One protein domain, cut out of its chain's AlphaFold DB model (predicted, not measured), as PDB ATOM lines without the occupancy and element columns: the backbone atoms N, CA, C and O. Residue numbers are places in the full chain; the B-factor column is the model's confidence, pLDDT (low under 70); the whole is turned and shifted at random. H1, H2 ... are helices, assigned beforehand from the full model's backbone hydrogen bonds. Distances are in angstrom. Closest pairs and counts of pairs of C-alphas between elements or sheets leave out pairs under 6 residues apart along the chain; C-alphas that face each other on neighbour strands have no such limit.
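What this domain is: This is residues 2 to 140 of the 140 residues of an uncharacterized protein of Acidobacteria bacterium RIFCSPLOWO2_02_FULL_65_29 (UniProt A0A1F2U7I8). H3 makes most of a rod's length, with H1 along its first part and H2 beyond H1: an up-and-down bundle, each helix running against the one before. H4 folds back on H3's far end; H5 stands crosswise at H1's end. The printed part has 139 residues with five named helices, H1 to H5, and no named strand: all helix, loose, radius of gyration of the C-alphas 18.7 A, spans 64 by 28 by 27 A.

How they stand to each other: Start at H3, residues 69 to 104; H1, residues 2 to 28, touches it, closest C-alphas Gln 22 and Gly 87, 4.0 A. H2, residues 37 to 63, makes a hairpin with H1, closest C-alphas Phe 6 and Ala 57, 5.2 A. Every O i to N i+4 pair is within hydrogen-bond range in H1; H2 has 17 of 23, H3 31 of 32.

Where its parts are: Find C-alpha 2 at (29.410, 8.082, -58.907); H1 runs 37.8 A. H3 runs 51.9 A to C-alpha 104 at (-12.688, -6.922, -35.325). H4 is residues 110 to 120, H5 124 to 138.

The domain as a whole: The printed part has no cut and no long link; residues 138 to 140 are under pLDDT 70.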
ATOM      1  N   ILE A   2      29.634   9.534 -58.943       91.75
ATOM      2  CA  ILE A   2      29.410   8.082 -58.907       91.75
ATOM      3  C   ILE A   2      29.032   7.609 -57.497       91.75
ATOM      4  O   ILE A   2      28.197   6.729 -57.350       91.75
ATOM      5  N   GLU A   3      29.556   8.249 -56.455       90.00
ATOM      6  CA  GLU A   3      29.222   7.952 -55.060       90.00
ATOM      7  C   GLU A   3      27.748   8.233 -54.742       90.00
ATOM      8  O   GLU A   3      27.087   7.435 -54.086       90.00
ATOM      9  N   ILE A   4      27.212   9.348 -55.251       92.25
ATOM     10  CA  ILE A   4      25.794   9.704 -55.088       92.25
ATOM     11  C   ILE A   4      24.925   8.687 -55.831       92.25
ATOM     12  O   ILE A   4      23.921   8.226 -55.294       92.25
ATOM     13  N   LEU A   5      25.338   8.301 -57.043       94.12
ATOM     14  CA  LEU A   5      24.650   7.279 -57.829       94.12
ATOM     15  C   LEU A   5      24.659   5.919 -57.114       94.12
ATOM     16  O   LEU A   5      23.619   5.274 -57.031       94.12
ATOM     17  N   PHE A   6      25.797   5.516 -56.546       94.31
ATOM     18  CA  PHE A   6      25.936   4.295 -55.755       94.31
ATOM     19  C   PHE A   6      24.970   4.276 -54.568       94.31
ATOM     20  O   PHE A   6      24.233   3.305 -54.383       94.31
ATOM     21  N   VAL A   7      24.929   5.360 -53.787       93.75
ATOM     22  CA  VAL A   7      24.010   5.482 -52.646       93.75
ATOM     23  C   VAL A   7      22.559   5.434 -53.123       93.75
ATOM     24  O   VAL A   7      21.766   4.671 -52.575       93.75
ATOM     25  N   GLY A   8      22.216   6.182 -54.175       95.75
ATOM     26  CA  GLY A   8      20.868   6.195 -54.745       95.75
ATOM     27  C   GLY A   8      20.408   4.815 -55.219       95.75
ATOM     28  O   GLY A   8      19.314   4.380 -54.867       95.75
ATOM     29  N   LEU A   9      21.257   4.090 -55.953       95.38
ATOM     30  CA  LEU A   9      20.961   2.731 -56.418       95.38
ATOM     31  C   LEU A   9      20.873   1.730 -55.265       95.38
ATOM     32  O   LEU A   9      20.011   0.857 -55.289       95.38
ATOM     33  N   THR A  10      21.711   1.869 -54.236       94.19
ATOM     34  CA  THR A  10      21.663   1.006 -53.046       94.19
ATOM     35  C   THR A  10      20.365   1.208 -52.267       94.19
ATOM     36  O   THR A  10      19.722   0.236 -51.877       94.19
ATOM     37  N   LEU A  11      19.932   2.458 -52.082       95.38
ATOM     38  CA  LEU A  11      18.654   2.770 -51.440       95.38
ATOM     39  C   LEU A  11      17.468   2.294 -52.283       95.38
ATOM     40  O   LEU A  11      16.523   1.722 -51.739       95.38
ATOM     41  N   LEU A  12      17.531   2.473 -53.606       95.50
ATOM     42  CA  LEU A  12      16.515   1.969 -54.526       95.50
ATOM     43  C   LEU A  12      16.422   0.441 -54.465       95.50
ATOM     44  O   LEU A  12      15.321  -0.099 -54.384       95.50
ATOM     45  N   TYR A  13      17.563  -0.250 -54.450       95.00
ATOM     46  CA  TYR A  13      17.636  -1.696 -54.263       95.00
ATOM     47  C   TYR A  13      17.025  -2.117 -52.926       95.00
ATOM     48  O   TYR A  13      16.228  -3.051 -52.891       95.00
ATOM     49  N   LEU A  14      17.352  -1.418 -51.837       93.75
ATOM     50  CA  LEU A  14      16.835  -1.730 -50.508       93.75
ATOM     51  C   LEU A  14      15.306  -1.585 -50.458       93.75
ATOM     52  O   LEU A  14      14.598  -2.481 -49.993       93.75
ATOM     53  N   TRP A  15      14.786  -0.472 -50.971       94.75
ATOM     54  CA  TRP A  15      13.353  -0.190 -50.992       94.75
ATOM     55  C   TRP A  15      12.586  -1.148 -51.910       94.75
ATOM     56  O   TRP A  15      11.609  -1.763 -51.491       94.75
ATOM     57  N   PHE A  16      13.041  -1.321 -53.150       94.19
ATOM     58  CA  PHE A  16      12.369  -2.191 -54.109       94.19
ATOM     59  C   PHE A  16      12.523  -3.674 -53.744       94.19
ATOM     60  O   PHE A  16      11.556  -4.430 -53.788       94.19
ATOM     61  N   GLY A  17      13.718  -4.092 -53.323       91.69
ATOM     62  CA  GLY A  17      14.005  -5.461 -52.902       91.69
ATOM     63  C   GLY A  17      13.192  -5.880 -51.680       91.69
ATOM     64  O   GLY A  17      12.585  -6.947 -51.703       91.69
ATOM     65  N   SER A  18      13.088  -5.017 -50.661       91.56
ATOM     66  CA  SER A  18      12.240  -5.296 -49.492       91.56
ATOM     67  C   SER A  18      10.755  -5.406 -49.849       91.56
ATOM     68  O   SER A  18      10.053  -6.225 -49.262       91.56
ATOM     69  N   LYS A  19      10.268  -4.652 -50.844       91.44
ATOM     70  CA  LYS A  19       8.893  -4.786 -51.351       91.44
ATOM     71  C   LYS A  19       8.652  -6.111 -52.064       91.44
ATOM     72  O   LYS A  19       7.632  -6.746 -51.814       91.44
ATOM     73  N   VAL A  20       9.590  -6.541 -52.903       92.25
ATOM     74  CA  VAL A  20       9.524  -7.853 -53.561       92.25
ATOM     75  C   VAL A  20       9.509  -8.978 -52.521       92.25
ATOM     76  O   VAL A  20       8.612  -9.816 -52.559       92.25
ATOM     77  N   ASP A  21      10.422  -8.939 -51.544       90.88
ATOM     78  CA  ASP A  21      10.485  -9.938 -50.466       90.88
ATOM     79  C   ASP A  21       9.222  -9.906 -49.580       90.88
ATOM     80  O   ASP A  21       8.732 -10.953 -49.146       90.88
ATOM     81  N   GLN A  22       8.638  -8.723 -49.347       91.75
ATOM     82  CA  GLN A  22       7.353  -8.573 -48.657       91.75
ATOM     83  C   GLN A  22       6.229  -9.302 -49.409       91.75
ATOM     84  O   GLN A  22       5.471 -10.054 -48.794       91.75
ATOM     85  N   TRP A  23       6.101  -9.073 -50.720       92.00
ATOM     86  CA  TRP A  23       5.043  -9.666 -51.544       92.00
ATOM     87  C   TRP A  23       5.180 -11.182 -51.681       92.00
ATOM     88  O   TRP A  23       4.179 -11.899 -51.653       92.00
ATOM     89  N   GLU A  24       6.408 -11.681 -51.783       88.25
ATOM     90  CA  GLU A  24       6.678 -13.116 -51.790       88.25
ATOM     91  C   GLU A  24       6.295 -13.754 -50.447       88.25
ATOM     92  O   GLU A  24       5.537 -14.724 -50.410       88.25
ATOM     93  N   THR A  25       6.715 -13.146 -49.333       88.38
ATOM     94  CA  THR A  25       6.450 -13.663 -47.982       88.38
ATOM     95  C   THR A  25       4.954 -13.662 -47.645       88.38
ATOM     96  O   THR A  25       4.431 -14.656 -47.142       88.38
ATOM     97  N   ILE A  26       4.226 -12.576 -47.937       87.19
ATOM     98  CA  ILE A  26       2.777 -12.500 -47.670       87.19
ATOM     99  C   ILE A  26       1.990 -13.467 -48.570       87.19
ATOM    100  O   ILE A  26       1.035 -14.104 -48.120       87.19
ATOM    101  N   GLY A  27       2.444 -13.659 -49.814       85.31
ATOM    102  CA  GLY A  27       1.898 -14.654 -50.729       85.31
ATOM    103  C   GLY A  27       2.123 -16.091 -50.252       85.31
ATOM    104  O   GLY A  27       1.217 -16.918 -50.370       85.31
ATOM    105  N   ALA A  28       3.290 -16.383 -49.667       83.94
ATOM    106  CA  ALA A  28       3.608 -17.676 -49.057       83.94
ATOM    107  C   ALA A  28       2.742 -17.972 -47.821       83.94
ATOM    108  O   ALA A  28       2.363 -19.121 -47.595       83.94
ATOM    109  N   LEU A  29       2.356 -16.937 -47.068       83.62
ATOM    110  CA  LEU A  29       1.410 -17.034 -45.948       83.62
ATOM    111  C   LEU A  29      -0.058 -17.199 -46.385       83.62
ATOM    112  O   LEU A  29      -0.939 -17.287 -45.533       83.62
ATOM    113  N   GLY A  30      -0.332 -17.260 -47.693       82.62
ATOM    114  CA  GLY A  30      -1.667 -17.495 -48.252       82.62
ATOM    115  C   GLY A  30      -2.411 -16.231 -48.684       82.62
ATOM    116  O   GLY A  30      -3.452 -16.330 -49.328       82.62
ATOM    117  N   PHE A  31      -1.857 -15.043 -48.433       84.75
ATOM    118  CA  PHE A  31      -2.478 -13.756 -48.752       84.75
ATOM    119  C   PHE A  31      -1.960 -13.193 -50.080       84.75
ATOM    120  O   PHE A  31      -1.486 -12.064 -50.169       84.75
ATOM    121  N   LYS A  32      -2.049 -13.990 -51.152       80.94
ATOM    122  CA  LYS A  32      -1.556 -13.598 -52.489       80.94
ATOM    123  C   LYS A  32      -2.236 -12.341 -53.040       80.94
ATOM    124  O   LYS A  32      -1.604 -11.607 -53.787       80.94
ATOM    125  N   LEU A  33      -3.491 -12.087 -52.667       81.69
ATOM    126  CA  LEU A  33      -4.271 -10.934 -53.136       81.69
ATOM    127  C   LEU A  33      -3.761  -9.584 -52.603       81.69
ATOM    128  O   LEU A  33      -4.082  -8.553 -53.180       81.69
ATOM    129  N   GLU A  34      -2.937  -9.592 -51.554       81.25
ATOM    130  CA  GLU A  34      -2.304  -8.384 -51.006       81.25
ATOM    131  C   GLU A  34      -1.099  -7.917 -51.837       81.25
ATOM    132  O   GLU A  34      -0.608  -6.799 -51.675       81.25
ATOM    133  N   ALA A  35      -0.592  -8.771 -52.732       84.81
ATOM    134  CA  ALA A  35       0.457  -8.396 -53.664       84.81
ATOM    135  C   ALA A  35      -0.142  -7.700 -54.902       84.81
ATOM    136  O   ALA A  35      -1.210  -8.087 -55.384       84.81
ATOM    137  N   PRO A  36       0.545  -6.697 -55.477       85.25
ATOM    138  CA  PRO A  36       0.066  -6.023 -56.675       85.25
ATOM    139  C   PRO A  36      -0.067  -7.007 -57.842       85.25
ATOM    140  O   PRO A  36       0.795  -7.858 -58.064       85.25
ATOM    141  N   GLN A  37      -1.125  -6.849 -58.641       84.19
ATOM    142  CA  GLN A  37      -1.444  -7.753 -59.754       84.19
ATOM    143  C   GLN A  37      -0.284  -7.916 -60.747       84.19
ATOM    144  O   GLN A  37      -0.041  -9.018 -61.234       84.19
ATOM    145  N   GLY A  38       0.481  -6.848 -60.998       83.25
ATOM    146  CA  GLY A  38       1.672  -6.905 -61.852       83.25
ATOM    147  C   GLY A  38       2.750  -7.858 -61.325       83.25
ATOM    148  O   GLY A  38       3.358  -8.589 -62.106       83.25
ATOM    149  N   PHE A  39       2.940  -7.919 -60.003       86.12
ATOM    150  CA  PHE A  39       3.859  -8.870 -59.380       86.12
ATOM    151  C   PHE A  39       3.339 -10.305 -59.498       86.12
ATOM    152  O   PHE A  39       4.097 -11.200 -59.857       86.12
ATOM    153  N   LEU A  40       2.041 -10.525 -59.274       85.75
ATOM    154  CA  LEU A  40       1.433 -11.852 -59.418       85.75
ATOM    155  C   LEU A  40       1.525 -12.384 -60.855       85.75
ATOM    156  O   LEU A  40       1.805 -13.563 -61.054       85.75
ATOM    157  N   ALA A  41       1.325 -11.517 -61.851       86.94
ATOM    158  CA  ALA A  41       1.411 -11.883 -63.262       86.94
ATOM    159  C   ALA A  41       2.857 -12.136 -63.722       86.94
ATOM    160  O   ALA A  41       3.110 -13.030 -64.532       86.94
ATOM    161  N   HIS A  42       3.819 -11.357 -63.213       89.75
ATOM    162  CA  HIS A  42       5.186 -11.323 -63.737       89.75
ATOM    163  C   HIS A  42       6.268 -11.296 -62.646       89.75
ATOM    164  O   HIS A  42       7.248 -10.564 -62.769       89.75
ATOM    165  N   ALA A  43       6.155 -12.129 -61.606       86.88
ATOM    166  CA  ALA A  43       7.084 -12.143 -60.464       86.88
ATOM    167  C   ALA A  43       8.568 -12.182 -60.880       86.88
ATOM    168  O   ALA A  43       9.392 -11.425 -60.367       86.88
ATOM    169  N   ARG A  44       8.907 -12.989 -61.897       88.88
ATOM    170  CA  ARG A  44      10.276 -13.099 -62.437       88.88
ATOM    171  C   ARG A  44      10.846 -11.757 -62.902       88.88
ATOM    172  O   ARG A  44      12.028 -11.508 -62.696       88.88
ATOM    173  N   VAL A  45      10.025 -10.888 -63.493       91.50
ATOM    174  CA  VAL A  45      10.461  -9.565 -63.971       91.50
ATOM    175  C   VAL A  45      10.879  -8.686 -62.796       91.50
ATOM    176  O   VAL A  45      11.910  -8.027 -62.865       91.50
ATOM    177  N   TYR A  46      10.147  -8.732 -61.685       91.88
ATOM    178  CA  TYR A  46      10.488  -7.967 -60.485       91.88
ATOM    179  C   TYR A  46      11.797  -8.454 -59.849       91.88
ATOM    180  O   TYR A  46      12.628  -7.631 -59.465       91.88
ATOM    181  N   HIS A  47      12.047  -9.768 -59.817       90.31
ATOM    182  CA  HIS A  47      13.348 -10.294 -59.384       90.31
ATOM    183  C   HIS A  47      14.485  -9.878 -60.327       90.31
ATOM    184  O   HIS A  47      15.551  -9.486 -59.856       90.31
ATOM    185  N   LEU A  48      14.262  -9.895 -61.647       93.12
ATOM    186  CA  LEU A  48      15.251  -9.426 -62.622       93.12
ATOM    187  C   LEU A  48      15.566  -7.938 -62.448       93.12
ATOM    188  O   LEU A  48      16.737  -7.571 -62.453       93.12
ATOM    189  N   ILE A  49      14.553  -7.090 -62.233       93.62
ATOM    190  CA  ILE A  49      14.747  -5.660 -61.953       93.62
ATOM    191  C   ILE A  49      15.564  -5.481 -60.671       93.62
ATOM    192  O   ILE A  49      16.545  -4.742 -60.677       93.62
ATOM    193  N   ARG A  50      15.225  -6.196 -59.589       92.62
ATOM    194  CA  ARG A  50      15.993  -6.170 -58.332       92.62
ATOM    195  C   ARG A  50      17.467  -6.519 -58.564       92.62
ATOM    196  O   ARG A  50      18.341  -5.798 -58.082       92.62
ATOM    197  N   ILE A  51      17.745  -7.592 -59.305       93.75
ATOM    198  CA  ILE A  51      19.116  -8.017 -59.629       93.75
ATOM    199  C   ILE A  51      19.818  -6.962 -60.492       93.75
ATOM    200  O   ILE A  51      20.963  -6.620 -60.216       93.75
ATOM    201  N   ALA A  52      19.141  -6.402 -61.496       95.69
ATOM    202  CA  ALA A  52      19.709  -5.375 -62.366       95.69
ATOM    203  C   ALA A  52      20.100  -4.109 -61.587       95.69
ATOM    204  O   ALA A  52      21.192  -3.581 -61.795       95.69
ATOM    205  N   VAL A  53      19.258  -3.652 -60.652       94.81
ATOM    206  CA  VAL A  53      19.569  -2.496 -59.792       94.81
ATOM    207  C   VAL A  53      20.787  -2.787 -58.915       94.81
ATOM    208  O   VAL A  53      21.673  -1.940 -58.801       94.81
ATOM    209  N   LEU A  54      20.878  -3.991 -58.342       93.75
ATOM    210  CA  LEU A  54      22.042  -4.385 -57.557       93.75
ATOM    211  C   LEU A  54      23.323  -4.427 -58.395       93.75
ATOM    212  O   LEU A  54      24.345  -3.902 -57.965       93.75
ATOM    213  N   LEU A  55      23.282  -5.040 -59.579       95.81
ATOM    214  CA  LEU A  55      24.436  -5.098 -60.478       95.81
ATOM    215  C   LEU A  55      24.865  -3.691 -60.910       95.81
ATOM    216  O   LEU A  55      26.060  -3.410 -60.961       95.81
ATOM    217  N   GLY A  56      23.909  -2.790 -61.141       94.56
ATOM    218  CA  GLY A  56      24.183  -1.375 -61.385       94.56
ATOM    219  C   GLY A  56      24.891  -0.702 -60.205       94.56
ATOM    220  O   GLY A  56      25.882   0.004 -60.401       94.56
ATOM    221  N   ALA A  57      24.442  -0.958 -58.973       93.94
ATOM    222  CA  ALA A  57      25.107  -0.453 -57.773       93.94
ATOM    223  C   ALA A  57      26.520  -1.046 -57.616       93.94
ATOM    224  O   ALA A  57      27.469  -0.318 -57.336       93.94
ATOM    225  N   ALA A  58      26.695  -2.344 -57.872       94.50
ATOM    226  CA  ALA A  58      27.994  -3.009 -57.828       94.50
ATOM    227  C   ALA A  58      28.965  -2.453 -58.883       94.50
ATOM    228  O   ALA A  58      30.133  -2.230 -58.578       94.50
ATOM    229  N   ALA A  59      28.488  -2.153 -60.093       94.69
ATOM    230  CA  ALA A  59      29.301  -1.536 -61.140       94.69
ATOM    231  C   ALA A  59      29.815  -0.144 -60.734       94.69
ATOM    232  O   ALA A  59      30.941   0.219 -61.077       94.69
ATOM    233  N   CYS A  60      29.039   0.612 -59.946       93.44
ATOM    234  CA  CYS A  60      29.473   1.914 -59.439       93.44
ATOM    235  C   CYS A  60      30.706   1.811 -58.526       93.44
ATOM    236  O   CYS A  60      31.494   2.753 -58.499       93.44
ATOM    237  N   LEU A  61      30.930   0.675 -57.847       92.06
ATOM    238  CA  LEU A  61      32.103   0.474 -56.984       92.06
ATOM    239  C   LEU A  61      33.431   0.638 -57.731       92.06
ATOM    240  O   LEU A  61      34.403   1.098 -57.139       92.06
ATOM    241  N   LEU A  62      33.474   0.296 -59.024       90.06
ATOM    242  CA  LEU A  62      34.682   0.400 -59.852       90.06
ATOM    243  C   LEU A  62      35.078   1.854 -60.150       90.06
ATOM    244  O   LEU A  62      36.223   2.118 -60.502       90.06
ATOM    245  N   GLY A  63      34.131   2.788 -60.033       87.12
ATOM    246  CA  GLY A  63      34.334   4.207 -60.321       87.12
ATOM    247  C   GLY A  63      34.378   5.107 -59.086       87.12
ATOM    248  O   GLY A  63      34.516   6.320 -59.240       87.12
ATOM    249  N   MET A  64      34.232   4.558 -57.874       87.62
ATOM    250  CA  MET A  64      34.306   5.344 -56.639       87.62
ATOM    251  C   MET A  64      35.756   5.733 -56.343       87.62
ATOM    252  O   MET A  64      36.643   4.882 -56.333       87.62
ATOM    253  N   GLN A  65      35.991   7.019 -56.073       86.56
ATOM    254  CA  GLN A  65      37.327   7.532 -55.736       86.56
ATOM    255  C   GLN A  65      37.430   7.935 -54.264       86.56
ATOM    256  O   GLN A  65      38.481   7.772 -53.651       86.56
ATOM    257  N   ALA A  66      36.337   8.441 -53.685       86.75
ATOM    258  CA  ALA A  66      36.327   8.929 -52.306       86.75
ATOM    259  C   ALA A  66      36.239   7.809 -51.257       86.75
ATOM    260  O   ALA A  66      36.701   7.975 -50.129       86.75
ATOM    261  N   VAL A  67      35.624   6.678 -51.610       85.06
ATOM    262  CA  VAL A  67      35.392   5.552 -50.699       85.06
ATOM    263  C   VAL A  67      36.075   4.311 -51.267       85.06
ATOM    264  O   VAL A  67      35.836   3.982 -52.430       85.06
ATOM    265  N   PRO A  68      36.881   3.588 -50.472       90.69
ATOM    266  CA  PRO A  68      37.458   2.329 -50.910       90.69
ATOM    267  C   PRO A  68      36.379   1.315 -51.307       90.69
ATOM    268  O   PRO A  68      35.406   1.105 -50.577       90.69
ATOM    269  N   TRP A  69      36.582   0.642 -52.440       90.31
ATOM    270  CA  TRP A  69      35.610  -0.284 -53.033       90.31
ATOM    271  C   TRP A  69      35.132  -1.381 -52.065       90.31
ATOM    272  O   TRP A  69      33.969  -1.776 -52.111       90.31
ATOM    273  N   TYR A  70      35.991  -1.840 -51.147       91.12
ATOM    274  CA  TYR A  70      35.649  -2.876 -50.168       91.12
ATOM    275  C   TYR A  70      34.632  -2.398 -49.119       91.12
ATOM    276  O   TYR A  70      33.817  -3.194 -48.657       91.12
ATOM    277  N   ILE A  71      34.624  -1.105 -48.771       92.88
ATOM    278  CA  ILE A  71      33.615  -0.529 -47.867       92.88
ATOM    279  C   ILE A  71      32.258  -0.493 -48.573       92.88
ATOM    280  O   ILE A  71      31.246  -0.888 -47.996       92.88
ATOM    281  N   GLY A  72      32.238  -0.077 -49.842       92.06
ATOM    282  CA  GLY A  72      31.021  -0.102 -50.653       92.06
ATOM    283  C   GLY A  72      30.493  -1.526 -50.874       92.06
ATOM    284  O   GLY A  72      29.291  -1.759 -50.762       92.06
ATOM    285  N   ALA A  73      31.379  -2.502 -51.094       93.56
ATOM    286  CA  ALA A  73      31.007  -3.913 -51.181       93.56
ATOM    287  C   ALA A  73      30.382  -4.425 -49.872       93.56
ATOM    288  O   ALA A  73      29.338  -5.075 -49.905       93.56
ATOM    289  N   ALA A  74      30.961  -4.079 -48.717       94.31
ATOM    290  CA  ALA A  74      30.384  -4.423 -47.418       94.31
ATOM    291  C   ALA A  74      28.983  -3.812 -47.236       94.31
ATOM    292  O   ALA A  74      28.062  -4.511 -46.810       94.31
ATOM    293  N   ALA A  75      28.791  -2.546 -47.620       93.06
ATOM    294  CA  ALA A  75      27.484  -1.892 -47.576       93.06
ATOM    295  C   ALA A  75      26.449  -2.586 -48.481       93.06
ATOM    296  O   ALA A  75      25.310  -2.783 -48.059       93.06
ATOM    297  N   LEU A  76      26.840  -3.015 -49.686       93.69
ATOM    298  CA  LEU A  76      25.965  -3.786 -50.576       93.69
ATOM    299  C   LEU A  76      25.599  -5.153 -50.002       93.69
ATOM    300  O   LEU A  76      24.438  -5.545 -50.089       93.69
ATOM    301  N   CYS A  77      26.545  -5.863 -49.385       94.75
ATOM    302  CA  CYS A  77      26.253  -7.120 -48.698       94.75
ATOM    303  C   CYS A  77      25.229  -6.904 -47.579       94.75
ATOM    304  O   CYS A  77      24.237  -7.625 -47.502       94.75
ATOM    305  N   VAL A  78      25.419  -5.876 -46.747       95.19
ATOM    306  CA  VAL A  78      24.456  -5.530 -45.692       95.19
ATOM    307  C   VAL A  78      23.092  -5.194 -46.290       95.19
ATOM    308  O   VAL A  78      22.086  -5.716 -45.818       95.19
ATOM    309  N   ALA A  79      23.039  -4.387 -47.353       92.56
ATOM    310  CA  ALA A  79      21.790  -4.055 -48.034       92.56
ATOM    311  C   ALA A  79      21.099  -5.305 -48.602       92.56
ATOM    312  O   ALA A  79      19.884  -5.447 -48.470       92.56
ATOM    313  N   TRP A  80      21.860  -6.244 -49.175       92.81
ATOM    314  CA  TRP A  80      21.344  -7.528 -49.647       92.81
ATOM    315  C   TRP A  80      20.637  -8.287 -48.523       92.81
ATOM    316  O   TRP A  80      19.468  -8.631 -48.675       92.81
ATOM    317  N   PHE A  81      21.286  -8.499 -47.379       92.88
ATOM    318  CA  PHE A  81      20.656  -9.202 -46.253       92.88
ATOM    319  C   PHE A  81      19.493  -8.416 -45.636       92.88
ATOM    320  O   PHE A  81      18.467  -8.996 -45.272       92.88
ATOM    321  N   ALA A  82      19.624  -7.092 -45.557       92.00
ATOM    322  CA  ALA A  82      18.596  -6.227 -44.999       92.00
ATOM    323  C   ALA A  82      17.293  -6.280 -45.809       92.00
ATOM    324  O   ALA A  82      16.225  -6.224 -45.205       92.00
ATOM    325  N   THR A  83      17.346  -6.449 -47.142       91.94
ATOM    326  CA  THR A  83      16.119  -6.583 -47.954       91.94
ATOM    327  C   THR A  83      15.224  -7.728 -47.490       91.94
ATOM    328  O   THR A  83      14.037  -7.495 -47.256       91.94
ATOM    329  N   THR A  84      15.792  -8.915 -47.249       88.88
ATOM    330  CA  THR A  84      15.035 -10.086 -46.790       88.88
ATOM    331  C   THR A  84      14.414  -9.845 -45.420       88.88
ATOM    332  O   THR A  84      13.223 -10.088 -45.233       88.88
ATOM    333  N   TRP A  85      15.195  -9.324 -44.467       89.44
ATOM    334  CA  TRP A  85      14.696  -9.064 -43.116       89.44
ATOM    335  C   TRP A  85      13.568  -8.030 -43.137       89.44
ATOM    336  O   TRP A  85      12.485  -8.278 -42.605       89.44
ATOM    337  N   ILE A  86      13.790  -6.881 -43.783       91.50
ATOM    338  CA  ILE A  86      12.798  -5.802 -43.856       91.50
ATOM    339  C   ILE A  86      11.526  -6.305 -44.549       91.50
ATOM    340  O   ILE A  86      10.428  -6.074 -44.042       91.50
ATOM    341  N   GLY A  87      11.662  -7.039 -45.658       86.75
ATOM    342  CA  GLY A  87      10.528  -7.608 -46.383       86.75
ATOM    343  C   GLY A  87       9.695  -8.562 -45.527       86.75
ATOM    344  O   GLY A  87       8.475  -8.407 -45.443       86.75
ATOM    345  N   GLN A  88      10.344  -9.489 -44.815       88.88
ATOM    346  CA  GLN A  88       9.667 -10.418 -43.903       88.88
ATOM    347  C   GLN A  88       8.961  -9.690 -42.761       88.88
ATOM    348  O   GLN A  88       7.799  -9.966 -42.470       88.88
ATOM    349  N   TRP A  89       9.633  -8.722 -42.138       87.62
ATOM    350  CA  TRP A  89       9.050  -7.956 -41.042       87.62
ATOM    351  C   TRP A  89       7.796  -7.191 -41.487       87.62
ATOM    352  O   TRP A  89       6.760  -7.250 -40.821       87.62
ATOM    353  N   MET A  90       7.841  -6.556 -42.663       88.12
ATOM    354  CA  MET A  90       6.680  -5.883 -43.254       88.12
ATOM    355  C   MET A  90       5.559  -6.858 -43.632       88.12
ATOM    356  O   MET A  90       4.379  -6.543 -43.450       88.12
ATOM    357  N   ALA A  91       5.896  -8.045 -44.141       88.00
ATOM    358  CA  ALA A  91       4.914  -9.075 -44.462       88.00
ATOM    359  C   ALA A  91       4.209  -9.580 -43.199       88.00
ATOM    360  O   ALA A  91       2.985  -9.653 -43.178       88.00
ATOM    361  N   PHE A  92       4.941  -9.840 -42.116       88.25
ATOM    362  CA  PHE A  92       4.340 -10.274 -40.854       88.25
ATOM    363  C   PHE A  92       3.493  -9.185 -40.199       88.25
ATOM    364  O   PHE A  92       2.434  -9.485 -39.651       88.25
ATOM    365  N   ALA A  93       3.897  -7.918 -40.300       87.69
ATOM    366  CA  ALA A  93       3.057  -6.805 -39.867       87.69
ATOM    367  C   ALA A  93       1.738  -6.755 -40.660       87.69
ATOM    368  O   ALA A  93       0.669  -6.591 -40.075       87.69
ATOM    369  N   THR A  94       1.806  -6.971 -41.978       87.69
ATOM    370  CA  THR A  94       0.622  -7.027 -42.852       87.69
ATOM    371  C   THR A  94      -0.261  -8.230 -42.504       87.69
ATOM    372  O   THR A  94      -1.464  -8.074 -42.330       87.69
ATOM    373  N   TYR A  95       0.335  -9.407 -42.302       87.62
ATOM    374  CA  TYR A  95      -0.349 -10.631 -41.877       87.62
ATOM    375  C   TYR A  95      -1.139 -10.425 -40.582       87.62
ATOM    376  O   TYR A  95      -2.328 -10.727 -40.516       87.62
ATOM    377  N   ARG A  96      -0.490  -9.870 -39.552       86.00
ATOM    378  CA  ARG A  96      -1.140  -9.601 -38.264       86.00
ATOM    379  C   ARG A  96      -2.273  -8.600 -38.406       86.00
ATOM    380  O   ARG A  96      -3.315  -8.792 -37.794       86.00
ATOM    381  N   ARG A  97      -2.088  -7.564 -39.230       88.12
ATOM    382  CA  ARG A  97      -3.132  -6.576 -39.501       88.12
ATOM    383  C   ARG A  97      -4.378  -7.231 -40.103       88.12
ATOM    384  O   ARG A  97      -5.461  -6.995 -39.590       88.12
ATOM    385  N   ILE A  98      -4.220  -8.092 -41.109       86.81
ATOM    386  CA  ILE A  98      -5.350  -8.777 -41.763       86.81
ATOM    387  C   ILE A  98      -6.132  -9.641 -40.765       86.81
ATOM    388  O   ILE A  98      -7.359  -9.623 -40.749       86.81
ATOM    389  N   TRP A  99      -5.437 -10.371 -39.889       84.81
ATOM    390  CA  TRP A  99      -6.102 -11.180 -38.865       84.81
ATOM    391  C   TRP A  99      -6.766 -10.344 -37.767       84.81
ATOM    392  O   TRP A  99      -7.850 -10.697 -37.312       84.81
ATOM    393  N   LEU A 100      -6.170  -9.217 -37.371       86.25
ATOM    394  CA  LEU A 100      -6.803  -8.277 -36.443       86.25
ATOM    395  C   LEU A 100      -8.063  -7.646 -37.048       86.25
ATOM    396  O   LEU A 100      -9.074  -7.537 -36.362       86.25
ATOM    397  N   GLU A 101      -8.028  -7.284 -38.332       85.62
ATOM    398  CA  GLU A 101      -9.198  -6.796 -39.069       85.62
ATOM    399  C   GLU A 101     -10.297  -7.870 -39.128       85.62
ATOM    400  O   GLU A 101     -11.456  -7.576 -38.843       85.62
ATOM    401  N   ALA A 102      -9.936  -9.131 -39.384       82.94
ATOM    402  CA  ALA A 102     -10.878 -10.251 -39.375       82.94
ATOM    403  C   ALA A 102     -11.478 -10.541 -37.982       82.94
ATOM    404  O   ALA A 102     -12.627 -10.967 -37.887       82.94
ATOM    405  N   ALA A 103     -10.725 -10.319 -36.898       81.31
ATOM    406  CA  ALA A 103     -11.221 -10.471 -35.526       81.31
ATOM    407  C   ALA A 103     -12.165  -9.327 -35.110       81.31
ATOM    408  O   ALA A 103     -13.130  -9.543 -34.372       81.31
ATOM    409  N   ALA A 104     -11.890  -8.114 -35.595       82.88
ATOM    410  CA  ALA A 104     -12.688  -6.922 -35.325       82.88
ATOM    411  C   ALA A 104     -14.014  -6.886 -36.106       82.88
ATOM    412  O   ALA A 104     -14.897  -6.103 -35.754       82.88
ATOM    413  N   ASP A 105     -14.174  -7.736 -37.126       82.88
ATOM    414  CA  ASP A 105     -15.390  -7.826 -37.930       82.88
ATOM    415  C   ASP A 105     -16.617  -8.158 -37.046       82.88
ATOM    416  O   ASP A 105     -16.664  -9.229 -36.417       82.88
ATOM    417  N   PRO A 106     -17.621  -7.261 -36.955       74.12
ATOM    418  CA  PRO A 106     -18.808  -7.469 -36.132       74.12
ATOM    419  C   PRO A 106     -19.665  -8.652 -36.601       74.12
ATOM    420  O   PRO A 106     -20.365  -9.230 -35.770       74.12
ATOM    421  N   GLU A 107     -19.578  -9.053 -37.873       79.12
ATOM    422  CA  GLU A 107     -20.348 -10.166 -38.444       79.12
ATOM    423  C   GLU A 107     -19.677 -11.534 -38.235       79.12
ATOM    424  O   GLU A 107     -20.265 -12.587 -38.502       79.12
ATOM    425  N   SER A 108     -18.445 -11.557 -37.721       75.69
ATOM    426  CA  SER A 108     -17.708 -12.802 -37.529       75.69
ATOM    427  C   SER A 108     -18.213 -13.610 -36.323       75.69
ATOM    428  O   SER A 108     -18.430 -13.112 -35.215       75.69
ATOM    429  N   THR A 109     -18.389 -14.918 -36.534       81.88
ATOM    430  CA  THR A 109     -18.770 -15.884 -35.492       81.88
ATOM    431  C   THR A 109     -17.743 -15.882 -34.346       81.88
ATOM    432  O   THR A 109     -16.548 -15.771 -34.625       81.88
ATOM    433  N   PRO A 110     -18.133 -16.118 -33.076       77.44
ATOM    434  CA  PRO A 110     -17.196 -16.196 -31.947       77.44
ATOM    435  C   PRO A 110     -15.993 -17.129 -32.171       77.44
ATOM    436  O   PRO A 110     -14.878 -16.802 -31.782       77.44
ATOM    437  N   GLN A 111     -16.197 -18.259 -32.864       79.06
ATOM    438  CA  GLN A 111     -15.118 -19.177 -33.261       79.06
ATOM    439  C   GLN A 111     -14.142 -18.579 -34.283       79.06
ATOM    440  O   GLN A 111     -12.956 -18.893 -34.256       79.06
ATOM    441  N   ARG A 112     -14.621 -17.728 -35.196       75.38
ATOM    442  CA  ARG A 112     -13.759 -17.037 -36.162       75.38
ATOM    443  C   ARG A 112     -12.945 -15.942 -35.487       75.38
ATOM    444  O   ARG A 112     -11.772 -15.808 -35.811       75.38
ATOM    445  N   LYS A 113     -13.532 -15.228 -34.520       77.31
ATOM    446  CA  LYS A 113     -12.823 -14.216 -33.721       77.31
ATOM    447  C   LYS A 113     -11.671 -14.824 -32.932       77.31
ATOM    448  O   LYS A 113     -10.540 -14.380 -33.083       77.31
ATOM    449  N   SER A 114     -11.926 -15.896 -32.179       79.44
ATOM    450  CA  SER A 114     -10.876 -16.556 -31.394       79.44
ATOM    451  C   SER A 114      -9.779 -17.167 -32.271       79.44
ATOM    452  O   SER A 114      -8.598 -17.097 -31.929       79.44
ATOM    453  N   PHE A 115     -10.142 -17.717 -33.434       81.19
ATOM    454  CA  PHE A 115      -9.165 -18.200 -34.407       81.19
ATOM    455  C   PHE A 115      -8.309 -17.058 -34.969       81.19
ATOM    456  O   PHE A 115      -7.084 -17.162 -34.988       81.19
ATOM    457  N   ALA A 116      -8.932 -15.949 -35.368       78.38
ATOM    458  CA  ALA A 116      -8.239 -14.785 -35.906       78.38
ATOM    459  C   ALA A 116      -7.294 -14.134 -34.879       78.38
ATOM    460  O   ALA A 116      -6.147 -13.835 -35.203       78.38
ATOM    461  N   GLU A 117      -7.717 -14.009 -33.619       80.38
ATOM    462  CA  GLU A 117      -6.860 -13.540 -32.523       80.38
ATOM    463  C   GLU A 117      -5.677 -14.483 -32.267       80.38
ATOM    464  O   GLU A 117      -4.552 -14.027 -32.044       80.38
ATOM    465  N   SER A 118      -5.897 -15.802 -32.340       83.38
ATOM    466  CA  SER A 118      -4.820 -16.786 -32.190       83.38
ATOM    467  C   SER A 118      -3.792 -16.704 -33.325       83.38
ATOM    468  O   SER A 118      -2.590 -16.779 -33.077       83.38
ATOM    469  N   GLU A 119      -4.246 -16.481 -34.562       83.00
ATOM    470  CA  GLU A 119      -3.374 -16.312 -35.728       83.00
ATOM    471  C   GLU A 119      -2.622 -14.969 -35.690       83.00
ATOM    472  O   GLU A 119      -1.431 -14.928 -36.006       83.00
ATOM    473  N   ALA A 120      -3.258 -13.888 -35.225       79.06
ATOM    474  CA  ALA A 120      -2.614 -12.583 -35.043       79.06
ATOM    475  C   ALA A 120      -1.504 -12.607 -33.974       79.06
ATOM    476  O   ALA A 120      -0.476 -11.938 -34.126       79.06
ATOM    477  N   ASN A 121      -1.683 -13.403 -32.916       83.69
ATOM    478  CA  ASN A 121      -0.732 -13.522 -31.810       83.69
ATOM    479  C   ASN A 121       0.405 -14.525 -32.052       83.69
ATOM    480  O   ASN A 121       1.250 -14.703 -31.170       83.69
ATOM    481  N   ARG A 122       0.483 -15.159 -33.231       84.75
ATOM    482  CA  ARG A 122       1.573 -16.096 -33.536       84.75
ATOM    483  C   ARG A 122       2.949 -15.461 -33.382       84.75
ATOM    484  O   ARG A 122       3.200 -14.313 -33.779       84.75
ATOM    485  N   SER A 123       3.862 -16.259 -32.834       83.69
ATOM    486  CA  SER A 123       5.255 -15.874 -32.669       83.69
ATOM    487  C   SER A 123       5.938 -15.676 -34.029       83.69
ATOM    488  O   SER A 123       5.567 -16.277 -35.038       83.69
ATOM    489  N   TYR A 124       6.964 -14.823 -34.066       77.25
ATOM    490  CA  TYR A 124       7.759 -14.599 -35.280       77.25
ATOM    491  C   TYR A 124       8.380 -15.909 -35.796       77.25
ATOM    492  O   TYR A 124       8.397 -16.150 -37.000       77.25
ATOM    493  N   ALA A 125       8.835 -16.777 -34.884       81.12
ATOM    494  CA  ALA A 125       9.446 -18.063 -35.217       81.12
ATOM    495  C   ALA A 125       8.486 -18.988 -35.987       81.12
ATOM    496  O   ALA A 125       8.870 -19.550 -37.008       81.12
ATOM    497  N   GLU A 126       7.223 -19.081 -35.562       84.75
ATOM    498  CA  GLU A 126       6.211 -19.888 -36.258       84.75
ATOM    499  C   GLU A 126       5.888 -19.359 -37.659       84.75
ATOM    500  O   GLU A 126       5.665 -20.135 -38.590       84.75
ATOM    501  N   LEU A 127       5.848 -18.034 -37.828       83.06
ATOM    502  CA  LEU A 127       5.586 -17.426 -39.133       83.06
ATOM    503  C   LEU A 127       6.735 -17.700 -40.110       83.06
ATOM    504  O   LEU A 127       6.485 -18.037 -41.267       83.06
ATOM    505  N   VAL A 128       7.982 -17.626 -39.636       84.25
ATOM    506  CA  VAL A 128       9.163 -18.005 -40.425       84.25
ATOM    507  C   VAL A 128       9.108 -19.483 -40.816       84.25
ATOM    508  O   VAL A 128       9.347 -19.809 -41.980       84.25
ATOM    509  N   GLU A 129       8.738 -20.371 -39.891       86.88
ATOM    510  CA  GLU A 129       8.615 -21.804 -40.178       86.88
ATOM    511  C   GLU A 129       7.572 -22.079 -41.272       86.88
ATOM    512  O   GLU A 129       7.837 -22.826 -42.215       86.88
ATOM    513  N   ARG A 130       6.407 -21.423 -41.212       84.69
ATOM    514  CA  ARG A 130       5.358 -21.557 -42.237       84.69
ATOM    515  C   ARG A 130       5.817 -21.102 -43.616       84.69
ATOM    516  O   ARG A 130       5.555 -21.794 -44.599       84.69
ATOM    517  N   VAL A 131       6.514 -19.969 -43.697       83.06
ATOM    518  CA  VAL A 131       7.078 -19.471 -44.962       83.06
ATOM    519  C   VAL A 131       8.098 -20.468 -45.514       83.06
ATOM    520  O   VAL A 131       8.054 -20.814 -46.694       83.06
ATOM    521  N   MET A 132       8.964 -21.010 -44.654       82.69
ATOM    522  CA  MET A 132       9.957 -22.012 -45.044       82.69
ATOM    523  C   MET A 132       9.303 -23.300 -45.571       82.69
ATOM    524  O   MET A 132       9.700 -23.810 -46.622       82.69
ATOM    525  N   GLN A 133       8.261 -23.798 -44.899       85.44
ATOM    526  CA  GLN A 133       7.485 -24.953 -45.359       85.44
ATOM    527  C   GLN A 133       6.773 -24.676 -46.691       85.44
ATOM    528  O   GLN A 133       6.733 -25.548 -47.561       85.44
ATOM    529  N   ALA A 134       6.221 -23.474 -46.879       81.00
ATOM    530  CA  ALA A 134       5.577 -23.079 -48.129       81.00
ATOM    531  C   ALA A 134       6.572 -23.098 -49.301       81.00
ATOM    532  O   ALA A 134       6.264 -23.662 -50.352       81.00
ATOM    533  N   HIS A 135       7.787 -22.581 -49.106       79.31
ATOM    534  CA  HIS A 135       8.837 -22.612 -50.128       79.31
ATOM    535  C   HIS A 135       9.276 -24.046 -50.474       79.31
ATOM    536  O   HIS A 135       9.454 -24.368 -51.647       79.31
ATOM    537  N   GLN A 136       9.369 -24.945 -49.486       76.69
ATOM    538  CA  GLN A 136       9.701 -26.358 -49.729       76.69
ATOM    539  C   GLN A 136       8.635 -27.110 -50.538       76.69
ATOM    540  O   GLN A 136       8.971 -28.035 -51.275       76.69
ATOM    541  N   ARG A 137       7.357 -26.734 -50.412       73.94
ATOM    542  CA  ARG A 137       6.259 -27.358 -51.169       73.94
ATOM    543  C   ARG A 137       6.227 -26.934 -52.635       73.94
ATOM    544  O   ARG A 137       5.787 -27.719 -53.458       73.94
ATOM    545  N   VAL A 138       6.675 -25.719 -52.946       65.75
ATOM    546  CA  VAL A 138       6.735 -25.196 -54.324       65.75
ATOM    547  C   VAL A 138       7.962 -25.727 -55.083       65.75
ATOM    548  O   VAL A 138       7.968 -25.729 -56.309       65.75
ATOM    549  N   ALA A 139       8.992 -26.191 -54.369       61.12
ATOM    550  CA  ALA A 139      10.218 -26.740 -54.951       61.12
ATOM    551  C   ALA A 139      10.144 -28.239 -55.324       61.12
ATOM    552  O   ALA A 139      11.121 -28.766 -55.856       61.12
ATOM    553  N   ARG A 140       9.033 -28.926 -55.023       52.81
ATOM    554  CA  ARG A 140       8.751 -30.308 -55.454       52.81
ATOM    555  C   ARG A 140       7.829 -30.307 -56.661       52.81
ATOM    556  O   ARG A 140       8.036 -31.183 -57.524       52.81
TER     557      ARG A 140